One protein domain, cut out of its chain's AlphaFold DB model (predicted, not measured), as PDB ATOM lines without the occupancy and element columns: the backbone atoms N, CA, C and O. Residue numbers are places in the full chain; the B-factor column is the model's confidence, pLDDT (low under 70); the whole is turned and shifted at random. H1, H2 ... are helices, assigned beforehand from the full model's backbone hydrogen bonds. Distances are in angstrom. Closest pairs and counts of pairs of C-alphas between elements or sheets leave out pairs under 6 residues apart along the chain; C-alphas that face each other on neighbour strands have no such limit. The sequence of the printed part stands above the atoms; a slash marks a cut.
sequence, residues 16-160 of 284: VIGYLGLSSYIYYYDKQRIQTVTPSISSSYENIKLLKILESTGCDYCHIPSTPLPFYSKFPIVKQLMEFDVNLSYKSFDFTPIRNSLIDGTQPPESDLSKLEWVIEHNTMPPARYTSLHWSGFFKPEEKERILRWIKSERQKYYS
ATOM      1  N   VAL A  16      -6.256 -43.687 162.021       86.81
ATOM      2  CA  VAL A  16      -5.966 -45.104 161.749       86.81
ATOM      3  C   VAL A  16      -5.066 -45.703 162.830       86.81
ATOM      4  O   VAL A  16      -5.378 -46.772 163.344       86.81
ATOM      5  N   ILE A  17      -3.988 -45.018 163.222       88.19
ATOM      6  CA  ILE A  17      -3.091 -45.495 164.288       88.19
ATOM      7  C   ILE A  17      -3.847 -45.611 165.617       88.19
ATOM      8  O   ILE A  17      -3.717 -46.623 166.305       88.19
ATOM      9  N   GLY A  18      -4.664 -44.612 165.963       85.69
ATOM     10  CA  GLY A  18      -5.480 -44.628 167.178       85.69
ATOM     11  C   GLY A  18      -6.484 -45.783 167.193       85.69
ATOM     12  O   GLY A  18      -6.572 -46.505 168.184       85.69
ATOM     13  N   TYR A  19      -7.185 -46.003 166.079       85.56
ATOM     14  CA  TYR A  19      -8.114 -47.120 165.922       85.56
ATOM     15  C   TYR A  19      -7.405 -48.477 166.011       85.56
ATOM     16  O   TYR A  19      -7.814 -49.320 166.801       85.56
ATOM     17  N   LEU A  20      -6.307 -48.683 165.276       88.94
ATOM     18  CA  LEU A  20      -5.557 -49.943 165.313       88.94
ATOM     19  C   LEU A  20      -4.962 -50.214 166.698       88.94
ATOM     20  O   LEU A  20      -4.971 -51.360 167.146       88.94
ATOM     21  N   GLY A  21      -4.475 -49.180 167.390       88.00
ATOM     22  CA  GLY A  21      -3.997 -49.287 168.767       88.00
ATOM     23  C   GLY A  21      -5.109 -49.702 169.730       88.00
ATOM     24  O   GLY A  21      -4.924 -50.634 170.514       88.00
ATOM     25  N   LEU A  22      -6.283 -49.070 169.623       84.69
ATOM     26  CA  LEU A  22      -7.464 -49.417 170.411       84.69
ATOM     27  C   LEU A  22      -7.927 -50.852 170.127       84.69
ATOM     28  O   LEU A  22      -8.046 -51.639 171.062       84.69
ATOM     29  N   SER A  23      -8.131 -51.222 168.862       85.44
ATOM     30  CA  SER A  23      -8.564 -52.568 168.470       85.44
ATOM     31  C   SER A  23      -7.555 -53.647 168.868       85.44
ATOM     32  O   SER A  23      -7.948 -54.707 169.346       85.44
ATOM     33  N   SER A  24      -6.249 -53.378 168.751       86.44
ATOM     34  CA  SER A  24      -5.201 -54.315 169.191       86.44
ATOM     35  C   SER A  24      -5.226 -54.524 170.705       86.44
ATOM     36  O   SER A  24      -5.067 -55.648 171.183       86.44
ATOM     37  N   TYR A  25      -5.453 -53.453 171.467       85.56
ATOM     38  CA  TYR A  25      -5.609 -53.541 172.914       85.56
ATOM     39  C   TYR A  25      -6.884 -54.307 173.298       85.56
ATOM     40  O   TYR A  25      -6.822 -55.192 174.150       85.56
ATOM     41  N   ILE A  26      -8.020 -54.006 172.657       84.12
ATOM     42  CA  ILE A  26      -9.293 -54.712 172.876       84.12
ATOM     43  C   ILE A  26      -9.113 -56.204 172.602       84.12
ATOM     44  O   ILE A  26      -9.447 -57.021 173.451       84.12
ATOM     45  N   TYR A  27      -8.480 -56.563 171.487       84.81
ATOM     46  CA  TYR A  27      -8.170 -57.950 171.153       84.81
ATOM     47  C   TYR A  27      -7.335 -58.658 172.235       84.81
ATOM     48  O   TYR A  27      -7.596 -59.813 172.579       84.81
ATOM     49  N   TYR A  28      -6.333 -57.978 172.801       84.88
ATOM     50  CA  TYR A  28      -5.539 -58.515 173.908       84.88
ATOM     51  C   TYR A  28      -6.364 -58.683 175.196       84.88
ATOM     52  O   TYR A  28      -6.232 -59.697 175.888       84.88
ATOM     53  N   TYR A  29      -7.227 -57.716 175.510       81.62
ATOM     54  CA  TYR A  29      -8.115 -57.758 176.671       81.62
ATOM     55  C   TYR A  29      -9.149 -58.889 176.562       81.62
ATOM     56  O   TYR A  29      -9.263 -59.702 177.482       81.62
ATOM     57  N   ASP A  30      -9.832 -59.006 175.421       79.00
ATOM     58  CA  ASP A  30     -10.826 -60.050 175.154       79.00
ATOM     59  C   ASP A  30     -10.204 -61.448 175.293       79.00
ATOM     60  O   ASP A  30     -10.779 -62.337 175.923       79.00
ATOM     61  N   LYS A  31      -8.971 -61.637 174.795       79.00
ATOM     62  CA  LYS A  31      -8.229 -62.895 174.961       79.00
ATOM     63  C   LYS A  31      -7.911 -63.241 176.411       79.00
ATOM     64  O   LYS A  31      -7.982 -64.414 176.770       79.00
ATOM     65  N   GLN A  32      -7.539 -62.260 177.230       77.00
ATOM     66  CA  GLN A  32      -7.286 -62.499 178.652       77.00
ATOM     67  C   GLN A  32      -8.569 -62.846 179.396       77.00
ATOM     68  O   GLN A  32      -8.567 -63.766 180.210       77.00
ATOM     69  N   ARG A  33      -9.680 -62.177 179.070       72.94
ATOM     70  CA  ARG A  33     -10.981 -62.473 179.671       72.94
ATOM     71  C   ARG A  33     -11.341 -63.946 179.518       72.94
ATOM     72  O   ARG A  33     -11.668 -64.589 180.509       72.94
ATOM     73  N   ILE A  34     -11.180 -64.496 178.315       65.12
ATOM     74  CA  ILE A  34     -11.434 -65.914 178.004       65.12
ATOM     75  C   ILE A  34     -10.625 -66.864 178.900       65.12
ATOM     76  O   ILE A  34     -11.072 -67.970 179.187       65.12
ATOM     77  N   GLN A  35      -9.434 -66.454 179.345       62.22
ATOM     78  CA  GLN A  35      -8.582 -67.254 180.231       62.22
ATOM     79  C   GLN A  35      -8.996 -67.147 181.706       62.22
ATOM     80  O   GLN A  35      -8.702 -68.049 182.484       62.22
ATOM     81  N   THR A  36      -9.670 -66.057 182.082       55.56
ATOM     82  CA  THR A  36     -10.138 -65.787 183.452       55.56
ATOM     83  C   THR A  36     -11.582 -66.199 183.719       55.56
ATOM     84  O   THR A  36     -11.981 -66.242 184.881       55.56
ATOM     85  N   VAL A  37     -12.377 -66.490 182.681       55.00
ATOM     86  CA  VAL A  37     -13.720 -67.045 182.875       55.00
ATOM     87  C   VAL A  37     -13.561 -68.429 183.495       55.00
ATOM     88  O   VAL A  37     -13.020 -69.347 182.879       55.00
ATOM     89  N   THR A  38     -13.992 -68.555 184.751       53.03
ATOM     90  CA  THR A  38     -14.075 -69.834 185.455       53.03
ATOM     91  C   THR A  38     -14.816 -70.817 184.555       53.03
ATOM     92  O   THR A  38     -15.922 -70.475 184.132       53.03
ATOM     93  N   PRO A  39     -14.251 -72.002 184.244       55.09
ATOM     94  CA  PRO A  39     -14.927 -72.972 183.398       55.09
ATOM     95  C   PRO A  39     -16.293 -73.239 184.009       55.09
ATOM     96  O   PRO A  39     -16.398 -73.720 185.139       55.09
ATOM     97  N   SER A  40     -17.331 -72.830 183.292       58.16
ATOM     98  CA  SER A  40     -18.699 -73.026 183.718       58.16
ATOM     99  C   SER A  40     -18.885 -74.539 183.896       58.16
ATOM    100  O   SER A  40     -18.626 -75.330 182.986       58.16
ATOM    101  N   ILE A  41     -19.172 -74.942 185.139       67.31
ATOM    102  CA  ILE A  41     -19.138 -76.338 185.581       67.31
ATOM    103  C   ILE A  41     -20.364 -77.029 184.986       67.31
ATOM    104  O   ILE A  41     -21.432 -77.020 185.582       67.31
ATOM    105  N   SER A  42     -20.210 -77.591 183.790       73.81
ATOM    106  CA  SER A  42     -21.174 -78.519 183.208       73.81
ATOM    107  C   SER A  42     -20.652 -79.944 183.343       73.81
ATOM    108  O   SER A  42     -19.449 -80.192 183.267       73.81
ATOM    109  N   SER A  43     -21.560 -80.900 183.516       74.31
ATOM    110  CA  SER A  43     -21.229 -82.329 183.505       74.31
ATOM    111  C   SER A  43     -20.906 -82.852 182.095       74.31
ATOM    112  O   SER A  43     -20.283 -83.905 181.956       74.31
ATOM    113  N   SER A  44     -21.292 -82.119 181.044       86.19
ATOM    114  CA  SER A  44     -21.087 -82.493 179.642       86.19
ATOM    115  C   SER A  44     -19.851 -81.811 179.050       86.19
ATOM    116  O   SER A  44     -19.768 -80.585 178.966       86.19
ATOM    117  N   TYR A  45     -18.908 -82.616 178.547       86.75
ATOM    118  CA  TYR A  45     -17.732 -82.117 177.823       86.75
ATOM    119  C   TYR A  45     -18.103 -81.288 176.584       86.75
ATOM    120  O   TYR A  45     -17.421 -80.316 176.258       86.75
ATOM    121  N   GLU A  46     -19.191 -81.653 175.900       89.00
ATOM    122  CA  GLU A  46     -19.673 -80.895 174.747       89.00
ATOM    123  C   GLU A  46     -20.215 -79.528 175.177       89.00
ATOM    124  O   GLU A  46     -19.869 -78.511 174.575       89.00
ATOM    125  N   ASN A  47     -20.965 -79.478 176.280       90.50
ATOM    126  CA  ASN A  47     -21.514 -78.227 176.800       90.50
ATOM    127  C   ASN A  47     -20.402 -77.279 177.257       90.50
ATOM    128  O   ASN A  47     -20.467 -76.088 176.966       90.50
ATOM    129  N   ILE A  48     -19.334 -77.799 177.879       88.38
ATOM    130  CA  ILE A  48     -18.142 -77.007 178.231       88.38
ATOM    131  C   ILE A  48     -17.534 -76.349 176.983       88.38
ATOM    132  O   ILE A  48     -17.153 -75.178 177.016       88.38
ATOM    133  N   LYS A  49     -17.442 -77.076 175.860       89.44
ATOM    134  CA  LYS A  49     -16.930 -76.507 174.603       89.44
ATOM    135  C   LYS A  49     -17.838 -75.418 174.049       89.44
ATOM    136  O   LYS A  49     -17.326 -74.395 173.608       89.44
ATOM    137  N   LEU A  50     -19.148 -75.634 174.062       90.44
ATOM    138  CA  LEU A  50     -20.127 -74.666 173.565       90.44
ATOM    139  C   LEU A  50     -20.124 -73.386 174.399       90.44
ATOM    140  O   LEU A  50     -20.035 -72.301 173.833       90.44
ATOM    141  N   LEU A  51     -20.124 -73.514 175.728       87.88
ATOM    142  CA  LEU A  51     -19.997 -72.384 176.648       87.88
ATOM    143  C   LEU A  51     -18.726 -71.589 176.356       87.88
ATOM    144  O   LEU A  51     -18.794 -70.380 176.159       87.88
ATOM    145  N   LYS A  52     -17.591 -72.278 176.191       86.19
ATOM    146  CA  LYS A  52     -16.325 -71.629 175.841       86.19
ATOM    147  C   LYS A  52     -16.384 -70.890 174.504       86.19
ATOM    148  O   LYS A  52     -15.832 -69.800 174.406       86.19
ATOM    149  N   ILE A  53     -17.022 -71.464 173.481       87.75
ATOM    150  CA  ILE A  53     -17.207 -70.795 172.184       87.75
ATOM    151  C   ILE A  53     -18.003 -69.503 172.390       87.75
ATOM    152  O   ILE A  53     -17.517 -68.431 172.040       87.75
ATOM    153  N   LEU A  54     -19.164 -69.588 173.037       85.25
ATOM    154  CA  LEU A  54     -20.094 -68.468 173.222       85.25
ATOM    155  C   LEU A  54     -19.494 -67.347 174.092       85.25
ATOM    156  O   LEU A  54     -19.652 -66.165 173.782       85.25
ATOM    157  N   GLU A  55     -18.731 -67.706 175.125       80.38
ATOM    158  CA  GLU A  55     -17.975 -66.767 175.965       80.38
ATOM    159  C   GLU A  55     -16.779 -66.156 175.207       80.38
ATOM    160  O   GLU A  55     -16.460 -64.976 175.378       80.38
ATOM    161  N   SER A  56     -16.125 -66.918 174.321       78.56
ATOM    162  CA  SER A  56     -14.986 -66.425 173.535       78.56
ATOM    163  C   SER A  56     -15.355 -65.450 172.427       78.56
ATOM    164  O   SER A  56     -14.575 -64.552 172.116       78.56
ATOM    165  N   THR A  57     -16.557 -65.588 171.875       79.38
ATOM    166  CA  THR A  57     -17.092 -64.691 170.848       79.38
ATOM    167  C   THR A  57     -17.662 -63.400 171.450       79.38
ATOM    168  O   THR A  57     -17.951 -62.457 170.719       79.38
ATOM    169  N   GLY A  58     -17.783 -63.320 172.782       77.19
ATOM    170  CA  GLY A  58     -18.231 -62.111 173.474       77.19
ATOM    171  C   GLY A  58     -19.744 -61.918 173.506       77.19
ATOM    172  O   GLY A  58     -20.207 -60.806 173.754       77.19
ATOM    173  N   CYS A  59     -20.530 -62.973 173.266       77.81
ATOM    174  CA  CYS A  59     -21.993 -62.899 173.286       77.81
ATOM    175  C   CYS A  59     -22.529 -62.417 174.643       77.81
ATOM    176  O   CYS A  59     -23.518 -61.688 174.713       77.81
ATOM    177  N   ASP A  60     -21.843 -62.777 175.723       75.62
ATOM    178  CA  ASP A  60     -22.175 -62.400 177.091       75.62
ATOM    179  C   ASP A  60     -22.113 -60.889 177.349       75.62
ATOM    180  O   ASP A  60     -22.868 -60.399 178.186       75.62
ATOM    181  N   TYR A  61     -21.299 -60.125 176.611       74.62
ATOM    182  CA  TYR A  61     -21.234 -58.668 176.768       74.62
ATOM    183  C   TYR A  61     -22.559 -57.961 176.484       74.62
ATOM    184  O   TYR A  61     -22.809 -56.903 177.058       74.62
ATOM    185  N   CYS A  62     -23.387 -58.517 175.599       76.81
ATOM    186  CA  CYS A  62     -24.636 -57.887 175.173       76.81
ATOM    187  C   CYS A  62     -25.881 -58.718 175.495       76.81
ATOM    188  O   CYS A  62     -26.966 -58.152 175.591       76.81
ATOM    189  N   HIS A  63     -25.734 -60.032 175.681       82.94
ATOM    190  CA  HIS A  63     -26.853 -60.946 175.916       82.94
ATOM    191  C   HIS A  63     -26.949 -61.468 177.354       82.94
ATOM    192  O   HIS A  63     -27.833 -62.274 177.638       82.94
ATOM    193  N   ILE A  64     -26.069 -61.022 178.262       78.94
ATOM    194  CA  ILE A  64     -26.141 -61.330 179.697       78.94
ATOM    195  C   ILE A  64     -26.005 -60.021 180.501       78.94
ATOM    196  O   ILE A  64     -24.933 -59.413 180.499       78.94
ATOM    197  N   PRO A  65     -27.050 -59.579 181.228       68.81
ATOM    198  CA  PRO A  65     -27.042 -58.298 181.948       68.81
ATOM    199  C   PRO A  65     -25.963 -58.151 183.031       68.81
ATOM    200  O   PRO A  65     -25.621 -57.036 183.415       68.81
ATOM    201  N   SER A  66     -25.449 -59.263 183.563       67.50
ATOM    202  CA  SER A  66     -24.500 -59.287 184.681       67.50
ATOM    203  C   SER A  66     -23.024 -59.270 184.266       67.50
ATOM    204  O   SER A  66     -22.149 -59.299 185.134       67.50
ATOM    205  N   THR A  67     -22.719 -59.218 182.966       73.50
ATOM    206  CA  THR A  67     -21.339 -59.299 182.470       73.50
ATOM    207  C   THR A  67     -20.547 -58.025 182.785       73.50
ATOM    208  O   THR A  67     -20.961 -56.930 182.394       73.50
ATOM    209  N   PRO A  68     -19.367 -58.124 183.432       74.19
ATOM    210  CA  PRO A  68     -18.501 -56.974 183.657       74.19
ATOM    211  C   PRO A  68     -18.050 -56.356 182.333       74.19
ATOM    212  O   PRO A  68     -17.349 -56.986 181.536       74.19
ATOM    213  N   LEU A  69     -18.437 -55.102 182.108       77.94
ATOM    214  CA  LEU A  69     -18.038 -54.367 180.917       77.94
ATOM    215  C   LEU A  69     -16.575 -53.902 181.012       77.94
ATOM    216  O   LEU A  69     -16.083 -53.574 182.098       77.94
ATOM    217  N   PRO A  70     -15.873 -53.814 179.872       75.81
ATOM    218  CA  PRO A  70     -14.509 -53.306 179.824       75.81
ATOM    219  C   PRO A  70     -14.446 -51.842 180.283       75.81
ATOM    220  O   PRO A  70     -15.424 -51.101 180.193       75.81
ATOM    221  N   PHE A  71     -13.288 -51.380 180.761       80.25
ATOM    222  CA  PHE A  71     -13.163 -50.050 181.381       80.25
ATOM    223  C   PHE A  71     -13.565 -48.890 180.452       80.25
ATOM    224  O   PHE A  71     -14.071 -47.875 180.930       80.25
ATOM    225  N   TYR A  72     -13.367 -49.040 179.137       77.19
ATOM    226  CA  TYR A  72     -13.703 -48.017 178.145       77.19
ATOM    227  C   TYR A  72     -15.214 -47.818 177.983       77.19
ATOM    228  O   TYR A  72     -15.633 -46.774 177.489       77.19
ATOM    229  N   SER A  73     -16.037 -48.746 178.491       81.19
ATOM    230  CA  SER A  73     -17.491 -48.564 178.613       81.19
ATOM    231  C   SER A  73     -17.872 -47.372 179.497       81.19
ATOM    232  O   SER A  73     -19.015 -46.931 179.484       81.19
ATOM    233  N   LYS A  74     -16.920 -46.812 180.255       85.25
ATOM    234  CA  LYS A  74     -17.118 -45.627 181.096       85.25
ATOM    235  C   LYS A  74     -16.874 -44.306 180.359       85.25
ATOM    236  O   LYS A  74     -17.223 -43.258 180.900       85.25
ATOM    237  N   PHE A  75     -16.274 -44.321 179.166       85.25
ATOM    238  CA  PHE A  75     -15.990 -43.088 178.434       85.25
ATOM    239  C   PHE A  75     -17.268 -42.473 177.843       85.25
ATOM    240  O   PHE A  75     -18.130 -43.212 177.358       85.25
ATOM    241  N   PRO A  76     -17.410 -41.131 177.850       78.19
ATOM    242  CA  PRO A  76     -18.523 -40.455 177.187       78.19
ATOM    243  C   PRO A  76     -18.652 -40.905 175.723       78.19
ATOM    244  O   PRO A  76     -17.645 -41.205 175.085       78.19
ATOM    245  N   ILE A  77     -19.877 -40.960 175.188       83.12
ATOM    246  CA  ILE A  77     -20.226 -41.515 173.860       83.12
ATOM    247  C   ILE A  77     -20.117 -43.047 173.791       83.12
ATOM    248  O   ILE A  77     -21.109 -43.698 173.477       83.12
ATOM    249  N   VAL A  78     -18.969 -43.637 174.145       81.88
ATOM    250  CA  VAL A  78     -18.782 -45.104 174.153       81.88
ATOM    251  C   VAL A  78     -19.777 -45.761 175.104       81.88
ATOM    252  O   VAL A  78     -20.462 -46.705 174.724       81.88
ATOM    253  N   LYS A  79     -19.928 -45.191 176.304       85.81
ATOM    254  CA  LYS A  79     -20.931 -45.600 177.285       85.81
ATOM    255  C   LYS A  79     -22.339 -45.648 176.690       85.81
ATOM    256  O   LYS A  79     -23.006 -46.665 176.803       85.81
ATOM    257  N   GLN A  80     -22.773 -44.568 176.041       87.56
ATOM    258  CA  GLN A  80     -24.136 -44.448 175.509       87.56
ATOM    259  C   GLN A  80     -24.394 -45.445 174.378       87.56
ATOM    260  O   GLN A  80     -25.457 -46.059 174.329       87.56
ATOM    261  N   LEU A  81     -23.413 -45.630 173.489       85.12
ATOM    262  CA  LEU A  81     -23.493 -46.613 172.409       85.12
ATOM    263  C   LEU A  81     -23.562 -48.039 172.961       85.12
ATOM    264  O   LEU A  81     -24.435 -48.802 172.561       85.12
ATOM    265  N   MET A  82     -22.692 -48.386 173.913       84.31
ATOM    266  CA  MET A  82     -22.702 -49.708 174.540       84.31
ATOM    267  C   MET A  82     -23.990 -49.954 175.330       84.31
ATOM    268  O   MET A  82     -24.572 -51.022 175.203       84.31
ATOM    269  N   GLU A  83     -24.480 -48.981 176.102       86.88
ATOM    270  CA  GLU A  83     -25.755 -49.093 176.822       86.88
ATOM    271  C   GLU A  83     -26.930 -49.286 175.859       86.88
ATOM    272  O   GLU A  83     -27.798 -50.122 176.108       86.88
ATOM    273  N   PHE A  84     -26.961 -48.551 174.743       88.25
ATOM    274  CA  PHE A  84     -27.962 -48.751 173.696       88.25
ATOM    275  C   PHE A  84     -27.883 -50.168 173.115       88.25
ATOM    276  O   PHE A  84     -28.905 -50.848 173.014       88.25
ATOM    277  N   ASP A  85     -26.677 -50.634 172.789       85.25
ATOM    278  CA  ASP A  85     -26.449 -51.947 172.192       85.25
ATOM    279  C   ASP A  85     -26.814 -53.082 173.142       85.25
ATOM    280  O   ASP A  85     -27.528 -53.994 172.732       85.25
ATOM    281  N   VAL A  86     -26.404 -53.012 174.409       85.19
ATOM    282  CA  VAL A  86     -26.759 -53.989 175.447       85.19
ATOM    283  C   VAL A  86     -28.273 -54.016 175.657       85.19
ATOM    284  O   VAL A  86     -28.876 -55.085 175.626       85.19
ATOM    285  N   ASN A  87     -28.919 -52.852 175.786       87.94
ATOM    286  CA  ASN A  87     -30.368 -52.778 175.984       87.94
ATOM    287  C   ASN A  87     -31.154 -53.336 174.791       87.94
ATOM    288  O   ASN A  87     -32.152 -54.032 174.979       87.94
ATOM    289  N   LEU A  88     -30.733 -53.024 173.564       88.19
ATOM    290  CA  LEU A  88     -31.365 -53.545 172.353       88.19
ATOM    291  C   LEU A  88     -31.147 -55.058 172.218       88.19
ATOM    292  O   LEU A  88     -32.084 -55.789 171.894       88.19
ATOM    293  N   SER A  89     -29.926 -55.520 172.487       86.31
ATOM    294  CA  SER A  89     -29.549 -56.931 172.383       86.31
ATOM    295  C   SER A  89     -30.323 -57.778 173.385       86.31
ATOM    296  O   SER A  89     -30.943 -58.755 172.978       86.31
ATOM    297  N   TYR A  90     -30.390 -57.351 174.650       85.06
ATOM    298  CA  TYR A  90     -31.130 -58.050 175.702       85.06
ATOM    299  C   TYR A  90     -32.634 -58.147 175.406       85.06
ATOM    300  O   TYR A  90     -33.228 -59.208 175.559       85.06
ATOM    301  N   LYS A  91     -33.255 -57.070 174.898       87.12
ATOM    302  CA  LYS A  91     -34.666 -57.106 174.462       87.12
ATOM    303  C   LYS A  91     -34.911 -58.074 173.305       87.12
ATOM    304  O   LYS A  91     -36.011 -58.602 173.175       87.12
ATOM    305  N   SER A  92     -33.914 -58.259 172.444       88.25
ATOM    306  CA  SER A  92     -34.025 -59.119 171.264       88.25
ATOM    307  C   SER A  92     -33.787 -60.589 171.620       88.25
ATOM    308  O   SER A  92     -34.471 -61.484 171.113       88.25
ATOM    309  N   PHE A  93     -32.821 -60.840 172.504       89.81
ATOM    310  CA  PHE A  93     -32.411 -62.174 172.905       89.81
ATOM    311  C   PHE A  93     -31.701 -62.155 174.264       89.81
ATOM    312  O   PHE A  93     -30.604 -61.603 174.391       89.81
ATOM    313  N   ASP A  94     -32.322 -62.796 175.254       89.12
ATOM    314  CA  ASP A  94     -31.700 -63.122 176.535       89.12
ATOM    315  C   ASP A  94     -31.036 -64.496 176.421       89.12
ATOM    316  O   ASP A  94     -31.700 -65.500 176.178       89.12
ATOM    317  N   PHE A  95     -29.715 -64.545 176.579       87.94
ATOM    318  CA  PHE A  95     -28.959 -65.792 176.460       87.94
ATOM    319  C   PHE A  95     -28.939 -66.602 177.769       87.94
ATOM    320  O   PHE A  95     -28.481 -67.748 177.794       87.94
ATOM    321  N   THR A  96     -29.455 -66.040 178.867       88.12
ATOM    322  CA  THR A  96     -29.458 -66.670 180.194       88.12
ATOM    323  C   THR A  96     -30.086 -68.072 180.200       88.12
ATOM    324  O   THR A  96     -29.450 -68.982 180.743       88.12
ATOM    325  N   PRO A  97     -31.258 -68.322 179.576       91.62
ATOM    326  CA  PRO A  97     -31.872 -69.652 179.577       91.62
ATOM    327  C   PRO A  97     -31.014 -70.714 178.878       91.62
ATOM    328  O   PRO A  97     -30.825 -71.805 179.415       91.62
ATOM    329  N   ILE A  98     -30.431 -70.381 177.720       91.81
ATOM    330  CA  ILE A  98     -29.521 -71.277 176.991       91.81
ATOM    331  C   ILE A  98     -28.269 -71.564 177.818       91.81
ATOM    332  O   ILE A  98     -27.848 -72.715 177.931       91.81
ATOM    333  N   ARG A  99     -27.680 -70.532 178.430       89.31
ATOM    334  CA  ARG A  99     -26.499 -70.697 179.281       89.31
ATOM    335  C   ARG A  99     -26.777 -71.633 180.456       89.31
ATOM    336  O   ARG A  99     -25.967 -72.519 180.718       89.31
ATOM    337  N   ASN A 100     -27.902 -71.454 181.141       90.88
ATOM    338  CA  ASN A 100     -28.284 -72.306 182.266       90.88
ATOM    339  C   ASN A 100     -28.544 -73.746 181.805       90.88
ATOM    340  O   ASN A 100     -28.036 -74.673 182.420       90.88
ATOM    341  N   SER A 101     -29.215 -73.940 180.664       92.31
ATOM    342  CA  SER A 101     -29.388 -75.266 180.053       92.31
ATOM    343  C   SER A 101     -28.052 -75.957 179.758       92.31
ATOM    344  O   SER A 101     -27.879 -77.133 180.081       92.31
ATOM    345  N   LEU A 102     -27.068 -75.234 179.218       91.44
ATOM    346  CA  LEU A 102     -25.734 -75.782 178.971       91.44
ATOM    347  C   LEU A 102     -25.017 -76.173 180.275       91.44
ATOM    348  O   LEU A 102     -24.363 -77.219 180.322       91.44
ATOM    349  N   ILE A 103     -25.140 -75.366 181.329       89.69
ATOM    350  CA  ILE A 103     -24.528 -75.637 182.640       89.69
ATOM    351  C   ILE A 103     -25.194 -76.844 183.306       89.69
ATOM    352  O   ILE A 103     -24.514 -77.815 183.632       89.69
ATOM    353  N   ASP A 104     -26.517 -76.813 183.430       90.56
ATOM    354  CA  ASP A 104     -27.290 -77.773 184.219       90.56
ATOM    355  C   ASP A 104     -27.654 -79.044 183.431       90.56
ATOM    356  O   ASP A 104     -28.090 -80.041 184.006       90.56
ATOM    357  N   GLY A 105     -27.491 -79.033 182.103       90.44
ATOM    358  CA  GLY A 105     -27.891 -80.126 181.213       90.44
ATOM    359  C   GLY A 105     -29.408 -80.248 181.022       90.44
ATOM    360  O   GLY A 105     -29.894 -81.319 180.649       90.44
ATOM    361  N   THR A 106     -30.159 -79.180 181.294       93.50
ATOM    362  CA  THR A 106     -31.628 -79.129 181.218       93.50
ATOM    363  C   THR A 106     -32.119 -78.736 179.823       93.50
ATOM    364  O   THR A 106     -31.326 -78.359 178.964       93.50
ATOM    365  N   GLN A 107     -33.426 -78.855 179.572       94.81
ATOM    366  CA  GLN A 107     -34.047 -78.511 178.290       94.81
ATOM    367  C   GLN A 107     -33.919 -77.001 177.991       94.81
ATOM    368  O   GLN A 107     -34.479 -76.194 178.737       94.81
ATOM    369  N   PRO A 108     -33.227 -76.594 176.910       94.69
ATOM    370  CA  PRO A 108     -33.181 -75.196 176.475       94.69
ATOM    371  C   PRO A 108     -34.507 -74.787 175.816       94.69
ATOM    372  O   PRO A 108     -35.091 -75.630 175.133       94.69
ATOM    373  N   PRO A 109     -34.981 -73.529 175.926       93.81
ATOM    374  CA  PRO A 109     -36.196 -73.083 175.237       93.81
ATOM    375  C   PRO A 109     -36.081 -73.202 173.711       93.81
ATOM    376  O   PRO A 109     -35.110 -72.731 173.119       93.81
ATOM    377  N   GLU A 110     -37.089 -73.790 173.061       92.62
ATOM    378  CA  GLU A 110     -37.104 -73.988 171.601       92.62
ATOM    379  C   GLU A 110     -36.935 -72.661 170.851       92.62
ATOM    380  O   GLU A 110     -36.089 -72.550 169.963       92.62
ATOM    381  N   SER A 111     -37.660 -71.621 171.276       92.38
ATOM    382  CA  SER A 111     -37.601 -70.301 170.645       92.38
ATOM    383  C   SER A 111     -36.194 -69.709 170.654       92.38
ATOM    384  O   SER A 111     -35.809 -68.993 169.729       92.38
ATOM    385  N   ASP A 112     -35.421 -70.004 171.697       93.69
ATOM    386  CA  ASP A 112     -34.065 -69.494 171.857       93.69
ATOM    387  C   ASP A 112     -33.071 -70.288 171.006       93.69
ATOM    388  O   ASP A 112     -32.185 -69.689 170.393       93.69
ATOM    389  N   LEU A 113     -33.267 -71.608 170.878       95.19
ATOM    390  CA  LEU A 113     -32.541 -72.431 169.908       95.19
ATOM    391  C   LEU A 113     -32.770 -71.931 168.477       95.19
ATOM    392  O   LEU A 113     -31.811 -71.765 167.727       95.19
ATOM    393  N   SER A 114     -34.021 -71.637 168.116       94.62
ATOM    394  CA  SER A 114     -34.400 -71.141 166.789       94.62
ATOM    395  C   SER A 114     -33.806 -69.772 166.469       94.62
ATOM    396  O   SER A 114     -33.280 -69.562 165.374       94.62
ATOM    397  N   LYS A 115     -33.805 -68.844 167.433       93.50
ATOM    398  CA  LYS A 115     -33.116 -67.554 167.278       93.50
ATOM    399  C   LYS A 115     -31.612 -67.742 167.082       93.50
ATOM    400  O   LYS A 115     -31.038 -67.109 166.196       93.50
ATOM    401  N   LEU A 116     -30.985 -68.599 167.891       93.00
ATOM    402  CA  LEU A 116     -29.546 -68.855 167.829       93.00
ATOM    403  C   LEU A 116     -29.137 -69.517 166.506       93.00
ATOM    404  O   LEU A 116     -28.162 -69.094 165.888       93.00
ATOM    405  N   GLU A 117     -29.893 -70.514 166.048       95.00
ATOM    406  CA  GLU A 117     -29.693 -71.160 164.749       95.00
ATOM    407  C   GLU A 117     -29.755 -70.131 163.622       95.00
ATOM    408  O   GLU A 117     -28.799 -69.997 162.857       95.00
ATOM    409  N   TRP A 118     -30.826 -69.332 163.583       94.75
ATOM    410  CA  TRP A 118     -31.037 -68.362 162.517       94.75
ATOM    411  C   TRP A 118     -29.883 -67.358 162.409       94.75
ATOM    412  O   TRP A 118     -29.383 -67.116 161.308       94.75
ATOM    413  N   VAL A 119     -29.415 -66.796 163.534       92.50
ATOM    414  CA  VAL A 119     -28.323 -65.805 163.499       92.50
ATOM    415  C   VAL A 119     -26.978 -66.410 163.093       92.50
ATOM    416  O   VAL A 119     -26.166 -65.724 162.466       92.50
ATOM    417  N   ILE A 120     -26.744 -67.686 163.417       92.69
ATOM    418  CA  ILE A 120     -25.522 -68.412 163.052       92.69
ATOM    419  C   ILE A 120     -25.528 -68.768 161.566       92.69
ATOM    420  O   ILE A 120     -24.526 -68.534 160.890       92.69
ATOM    421  N   GLU A 121     -26.642 -69.286 161.047       94.38
ATOM    422  CA  GLU A 121     -26.778 -69.654 159.633       94.38
ATOM    423  C   GLU A 121     -26.667 -68.434 158.712       94.38
ATOM    424  O   GLU A 121     -25.999 -68.482 157.678       94.38
ATOM    425  N   HIS A 122     -27.262 -67.310 159.115       94.50
ATOM    426  CA  HIS A 122     -27.315 -66.097 158.299       94.50
ATOM    427  C   HIS A 122     -26.158 -65.128 158.559       94.50
ATOM    428  O   HIS A 122     -26.072 -64.095 157.899       94.50
ATOM    429  N   ASN A 123     -25.245 -65.449 159.483       91.25
ATOM    430  CA  ASN A 123     -24.102 -64.602 159.842       91.25
ATOM    431  C   ASN A 123     -24.503 -63.174 160.249       91.25
ATOM    432  O   ASN A 123     -23.784 -62.214 159.970       91.25
ATOM    433  N   THR A 124     -25.663 -63.021 160.885       90.69
ATOM    434  CA  THR A 124     -26.184 -61.709 161.299       90.69
ATOM    435  C   THR A 124     -25.636 -61.267 162.652       90.69
ATOM    436  O   THR A 124     -25.739 -60.088 162.995       90.69
ATOM    437  N   MET A 125     -25.010 -62.190 163.391       89.44
ATOM    438  CA  MET A 125     -24.348 -61.925 164.661       89.44
ATOM    439  C   MET A 125     -22.908 -62.469 164.699       89.44
ATOM    440  O   MET A 125     -22.647 -63.561 164.185       89.44
ATOM    441  N   PRO A 126     -21.991 -61.760 165.386       88.31
ATOM    442  CA  PRO A 126     -22.188 -60.419 165.954       88.31
ATOM    443  C   PRO A 126     -22.293 -59.314 164.885       88.31
ATOM    444  O   PRO A 126     -21.822 -59.491 163.761       88.31
ATOM    445  N   PRO A 127     -22.906 -58.158 165.201       87.31
ATOM    446  CA  PRO A 127     -23.132 -57.106 164.217       87.31
ATOM    447  C   PRO A 127     -21.816 -56.429 163.812       87.31
ATOM    448  O   PRO A 127     -20.902 -56.280 164.627       87.31
ATOM    449  N   ALA A 128     -21.752 -55.909 162.582       86.88
ATOM    450  CA  ALA A 128     -20.543 -55.299 162.011       86.88
ATOM    451  C   ALA A 128     -19.888 -54.245 162.928       86.88
ATOM    452  O   ALA A 128     -18.667 -54.227 163.096       86.88
ATOM    453  N   ARG A 129     -20.705 -53.411 163.591       84.56
ATOM    454  CA  ARG A 129     -20.250 -52.402 164.564       84.56
ATOM    455  C   ARG A 129     -19.433 -52.997 165.716       84.56
ATOM    456  O   ARG A 129     -18.398 -52.440 166.059       84.56
ATOM    457  N   TYR A 130     -19.843 -54.149 166.248       84.56
ATOM    458  CA  TYR A 130     -19.123 -54.850 167.311       84.56
ATOM    459  C   TYR A 130     -17.805 -55.391 166.762       84.56
ATOM    460  O   TYR A 130     -16.724 -55.081 167.259       84.56
ATOM    461  N   THR A 131     -17.880 -56.105 165.642       86.06
ATOM    462  CA  THR A 131     -16.712 -56.741 165.027       86.06
ATOM    463  C   THR A 131     -15.677 -55.756 164.489       86.06
ATOM    464  O   THR A 131     -14.533 -56.133 164.267       86.06
ATOM    465  N   SER A 132     -16.038 -54.479 164.322       85.25
ATOM    466  CA  SER A 132     -15.086 -53.421 163.979       85.25
ATOM    467  C   SER A 132     -14.065 -53.175 165.095       85.25
ATOM    468  O   SER A 132     -12.926 -52.827 164.810       85.25
ATOM    469  N   LEU A 133     -14.419 -53.399 166.359       83.38
ATOM    470  CA  LEU A 133     -13.504 -53.246 167.495       83.38
ATOM    471  C   LEU A 133     -13.064 -54.598 168.068       83.38
ATOM    472  O   LEU A 133     -11.950 -54.716 168.572       83.38
ATOM    473  N   HIS A 134     -13.907 -55.622 167.924       84.00
ATOM    474  CA  HIS A 134     -13.711 -56.958 168.476       84.00
ATOM    475  C   HIS A 134     -13.387 -57.972 167.373       84.00
ATOM    476  O   HIS A 134     -14.235 -58.756 166.947       84.00
ATOM    477  N   TRP A 135     -12.146 -57.973 166.887       83.81
ATOM    478  CA  TRP A 135     -11.740 -58.807 165.743       83.81
ATOM    479  C   TRP A 135     -11.770 -60.320 166.015       83.81
ATOM    480  O   TRP A 135     -11.821 -61.111 165.077       83.81
ATOM    481  N   SER A 136     -11.761 -60.743 167.283       79.75
ATOM    482  CA  SER A 136     -11.972 -62.141 167.694       79.75
ATOM    483  C   SER A 136     -13.445 -62.524 167.853       79.75
ATOM    484  O   SER A 136     -13.736 -63.675 168.155       79.75
ATOM    485  N   GLY A 137     -14.371 -61.585 167.650       80.25
ATOM    486  CA  GLY A 137     -15.803 -61.768 167.865       80.25
ATOM    487  C   GLY A 137     -16.532 -62.541 166.766       80.25
ATOM    488  O   GLY A 137     -17.750 -62.524 166.739       80.25
ATOM    489  N   PHE A 138     -15.846 -63.196 165.830       84.06
ATOM    490  CA  PHE A 138     -16.502 -64.006 164.800       84.06
ATOM    491  C   PHE A 138     -16.438 -65.489 165.149       84.06
ATOM    492  O   PHE A 138     -15.388 -65.986 165.553       84.06
ATOM    493  N   PHE A 139     -17.525 -66.217 164.893       87.75
ATOM    494  CA  PHE A 139     -17.503 -67.675 164.944       87.75
ATOM    495  C   PHE A 139     -16.717 -68.246 163.761       87.75
ATOM    496  O   PHE A 139     -16.998 -67.930 162.596       87.75
ATOM    497  N   LYS A 140     -15.775 -69.144 164.044       90.50
ATOM    498  CA  LYS A 140     -15.109 -69.948 163.013       90.50
ATOM    499  C   LYS A 140     -16.100 -70.936 162.385       90.50
ATOM    500  O   LYS A 140     -17.049 -71.341 163.057       90.50
ATOM    501  N   PRO A 141     -15.876 -71.395 161.138       93.25
ATOM    502  CA  PRO A 141     -16.756 -72.374 160.493       93.25
ATOM    503  C   PRO A 141     -17.018 -73.623 161.353       93.25
ATOM    504  O   PRO A 141     -18.167 -73.986 161.574       93.25
ATOM    505  N   GLU A 142     -15.970 -74.195 161.948       94.06
ATOM    506  CA  GLU A 142     -16.068 -75.376 162.823       94.06
ATOM    507  C   GLU A 142     -16.878 -75.120 164.108       94.06
ATOM    508  O   GLU A 142     -17.533 -76.022 164.637       94.06
ATOM    509  N   GLU A 143     -16.834 -73.890 164.631       92.94
ATOM    510  CA  GLU A 143     -17.583 -73.477 165.823       92.94
ATOM    511  C   GLU A 143     -19.068 -73.324 165.490       92.94
ATOM    512  O   GLU A 143     -19.910 -73.828 166.232       92.94
ATOM    513  N   LYS A 144     -19.390 -72.723 164.334       94.38
ATOM    514  CA  LYS A 144     -20.768 -72.639 163.825       94.38
ATOM    515  C   LYS A 144     -21.362 -74.025 163.636       94.38
ATOM    516  O   LYS A 144     -22.422 -74.315 164.175       94.38
ATOM    517  N   GLU A 145     -20.649 -74.908 162.941       95.62
ATOM    518  CA  GLU A 145     -21.094 -76.286 162.727       95.62
ATOM    519  C   GLU A 145     -21.302 -77.041 164.040       95.62
ATOM    520  O   GLU A 145     -22.219 -77.854 164.148       95.62
ATOM    521  N   ARG A 146     -20.467 -76.791 165.054       95.56
ATOM    522  CA  ARG A 146     -20.640 -77.386 166.381       95.56
ATOM    523  C   ARG A 146     -21.915 -76.898 167.060       95.56
ATOM    524  O   ARG A 146     -22.668 -77.734 167.549       95.56
ATOM    525  N   ILE A 147     -22.173 -75.590 167.056       94.56
ATOM    526  CA  ILE A 147     -23.391 -75.028 167.652       94.56
ATOM    527  C   ILE A 147     -24.632 -75.544 166.916       94.56
ATOM    528  O   ILE A 147     -25.558 -76.025 167.559       94.56
ATOM    529  N   LEU A 148     -24.632 -75.539 165.580       95.62
ATOM    530  CA  LEU A 148     -25.757 -76.035 164.782       95.62
ATOM    531  C   LEU A 148     -26.018 -77.529 165.024       95.62
ATOM    532  O   LEU A 148     -27.164 -77.943 165.177       95.62
ATOM    533  N   ARG A 149     -24.967 -78.355 165.121       95.56
ATOM    534  CA  ARG A 149     -25.123 -79.775 165.480       95.56
ATOM    535  C   ARG A 149     -25.688 -79.956 166.885       95.56
ATOM    536  O   ARG A 149     -26.534 -80.824 167.077       95.56
ATOM    537  N   TRP A 150     -25.244 -79.145 167.843       95.19
ATOM    538  CA  TRP A 150     -25.792 -79.161 169.195       95.19
ATOM    539  C   TRP A 150     -27.280 -78.792 169.205       95.19
ATOM    540  O   TRP A 150     -28.074 -79.571 169.722       95.19
ATOM    541  N   ILE A 151     -27.681 -77.704 168.537       95.56
ATOM    542  CA  ILE A 151     -29.092 -77.289 168.419       95.56
ATOM    543  C   ILE A 151     -29.958 -78.432 167.879       95.56
ATOM    544  O   ILE A 151     -30.986 -78.770 168.467       95.56
ATOM    545  N   LYS A 152     -29.512 -79.088 166.799       93.50
ATOM    546  CA  LYS A 152     -30.218 -80.244 166.228       93.50
ATOM    547  C   LYS A 152     -30.357 -81.389 167.230       93.50
ATOM    548  O   LYS A 152     -31.427 -81.986 167.321       93.50
ATOM    549  N   SER A 153     -29.304 -81.677 167.998       92.44
ATOM    550  CA  SER A 153     -29.335 -82.735 169.015       92.44
ATOM    551  C   SER A 153     -30.281 -82.420 170.177       92.44
ATOM    552  O   SER A 153     -31.006 -83.305 170.627       92.44
ATOM    553  N   GLU A 154     -30.346 -81.160 170.615       94.00
ATOM    554  CA  GLU A 154     -31.261 -80.717 171.673       94.00
ATOM    555  C   GLU A 154     -32.720 -80.792 171.213       94.00
ATOM    556  O   GLU A 154     -33.570 -81.307 171.941       94.00
ATOM    557  N   ARG A 155     -33.012 -80.366 169.973       93.44
ATOM    558  CA  ARG A 155     -34.347 -80.523 169.374       93.44
ATOM    559  C   ARG A 155     -34.768 -81.980 169.285       93.44
ATOM    560  O   ARG A 155     -35.866 -82.325 169.717       93.44
ATOM    561  N   GLN A 156     -33.877 -82.846 168.814       90.38
ATOM    562  CA  GLN A 156     -34.156 -84.276 168.759       90.38
ATOM    563  C   GLN A 156     -34.444 -84.851 170.154       90.38
ATOM    564  O   GLN A 156     -35.394 -85.615 170.315       90.38
ATOM    565  N   LYS A 157     -33.655 -84.465 171.161       90.81
ATOM    566  CA  LYS A 157     -33.768 -84.980 172.529       90.81
ATOM    567  C   LYS A 157     -35.046 -84.536 173.241       90.81
ATOM    568  O   LYS A 157     -35.643 -85.345 173.944       90.81
ATOM    569  N   TYR A 158     -35.430 -83.268 173.105       91.06
ATOM    570  CA  TYR A 158     -36.454 -82.663 173.962       91.06
ATOM    571  C   TYR A 158     -37.755 -82.285 173.252       91.06
ATOM    572  O   TYR A 158     -38.780 -82.149 173.916       91.06
ATOM    573  N   TYR A 159     -37.726 -82.096 171.935       89.56
ATOM    574  CA  TYR A 159     -38.850 -81.526 171.187       89.56
ATOM    575  C   TYR A 159     -39.401 -82.457 170.107       89.56
ATOM    576  O   TYR A 159     -40.535 -82.274 169.668       89.56
ATOM    577  N   SER A 160     -38.639 -83.467 169.683       85.12
ATOM    578  CA  SER A 160     -39.096 -84.389 168.646       85.12
ATOM    579  C   SER A 160     -40.109 -85.408 169.175       85.12
ATOM    580  O   SER A 160     -39.959 -85.967 170.261       85.12
TER     581      SER A 160
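What this domain is: This is residues 16 to 160 of the 284 residues of the protein "Di-heme cytochrome C peroxidase" of Providencia alcalifaciens F90-2004 (UniProt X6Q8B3). This is an elongated body of helices in two halves: in one half H2 with H6 and H7 with H9 gather into a cluster of four, and in the other the long H1 and H5 lie on opposite sides, with short H4 at the first end of H5 and short H8 in the stretch that leads to H9. H1 meets the cluster with its last turns alone, and short H3 packs on H5 near the middle of the whole. The printed part has 145 residues with nine named helices, H1 to H9 in chain order, and no named strand; the class is all helix. It is compact, with a radius of gyration of the C-alphas of 15.7 A, and its C-alphas span 52 by 28 by 27 A.

Where its parts are: H1, residues 16 to 36, begins with C-alpha 16 at (-5.966, -45.104, 161.749) and is 30.3 A long. H2 is residues 45 to 56, 16.5 A; H3 is residues 60 to 63 and H4 residues 71 to 74. H5, residues 78 to 92, is 20.9 A long and begins with C-alpha 78 at (-18.782, -45.104, 174.153). H6 is residues 96 to 104, H7 residues 110 to 121, 16.4 A, and H8 residues 128 to 131. H9, residues 141 to 158, is 26.0 A long and ends with C-alpha 158 at (-36.454, -82.663, 173.962).

How they stand to each other: H1 and H2 form a helical hairpin, opposite ways at a shallow tilt of 27 degrees; they touch through residues 30 to 34 and 52 to 56 alone, closest at the C-alphas of Ile 34 and Ser 56, 5.7 A. H2, the hub, touches H6 with residues 47 to 51 alone, closest at the C-alphas of Asn 47 and Leu 102, 5.3 A; their tilt of 33 degrees is only just shallow. H2 and H9 only just touch, with 3 pairs of C-alphas within 8 A, closest Leu 50 and Ile 147, 6.8 A, at a steep tilt of 51 degrees. H3 touches residues 85 to 90 of H5, closest at the C-alphas of Cys 62 and Val 86, 4.4 A. H4 and H5 touch only at the corner, closest at the C-alphas of Ser 73 and Lys 79, 4.7 A. H7 and H9 touch, opposite ways at 22 degrees, a shallow tilt, closest at the C-alphas of Leu 113 and Ile 151, 6.1 A. H8 touches no helix, and H1 and H5 are apart. Every O i to N i+4 pair is within hydrogen-bond range in H2, H5, H6, H7 and H9, and 16 of 17 are in H1; H3, H4 and H8 are too short for such a pair.

The domain as a whole: The C-alphas farthest apart are those of Ile 17 and Ser 160, 53.2 A. The printed part has no cut, and no link is long. Mean pLDDT of the printed part is 85.2; residues 34 to 41 and 65 to 66 are under 70.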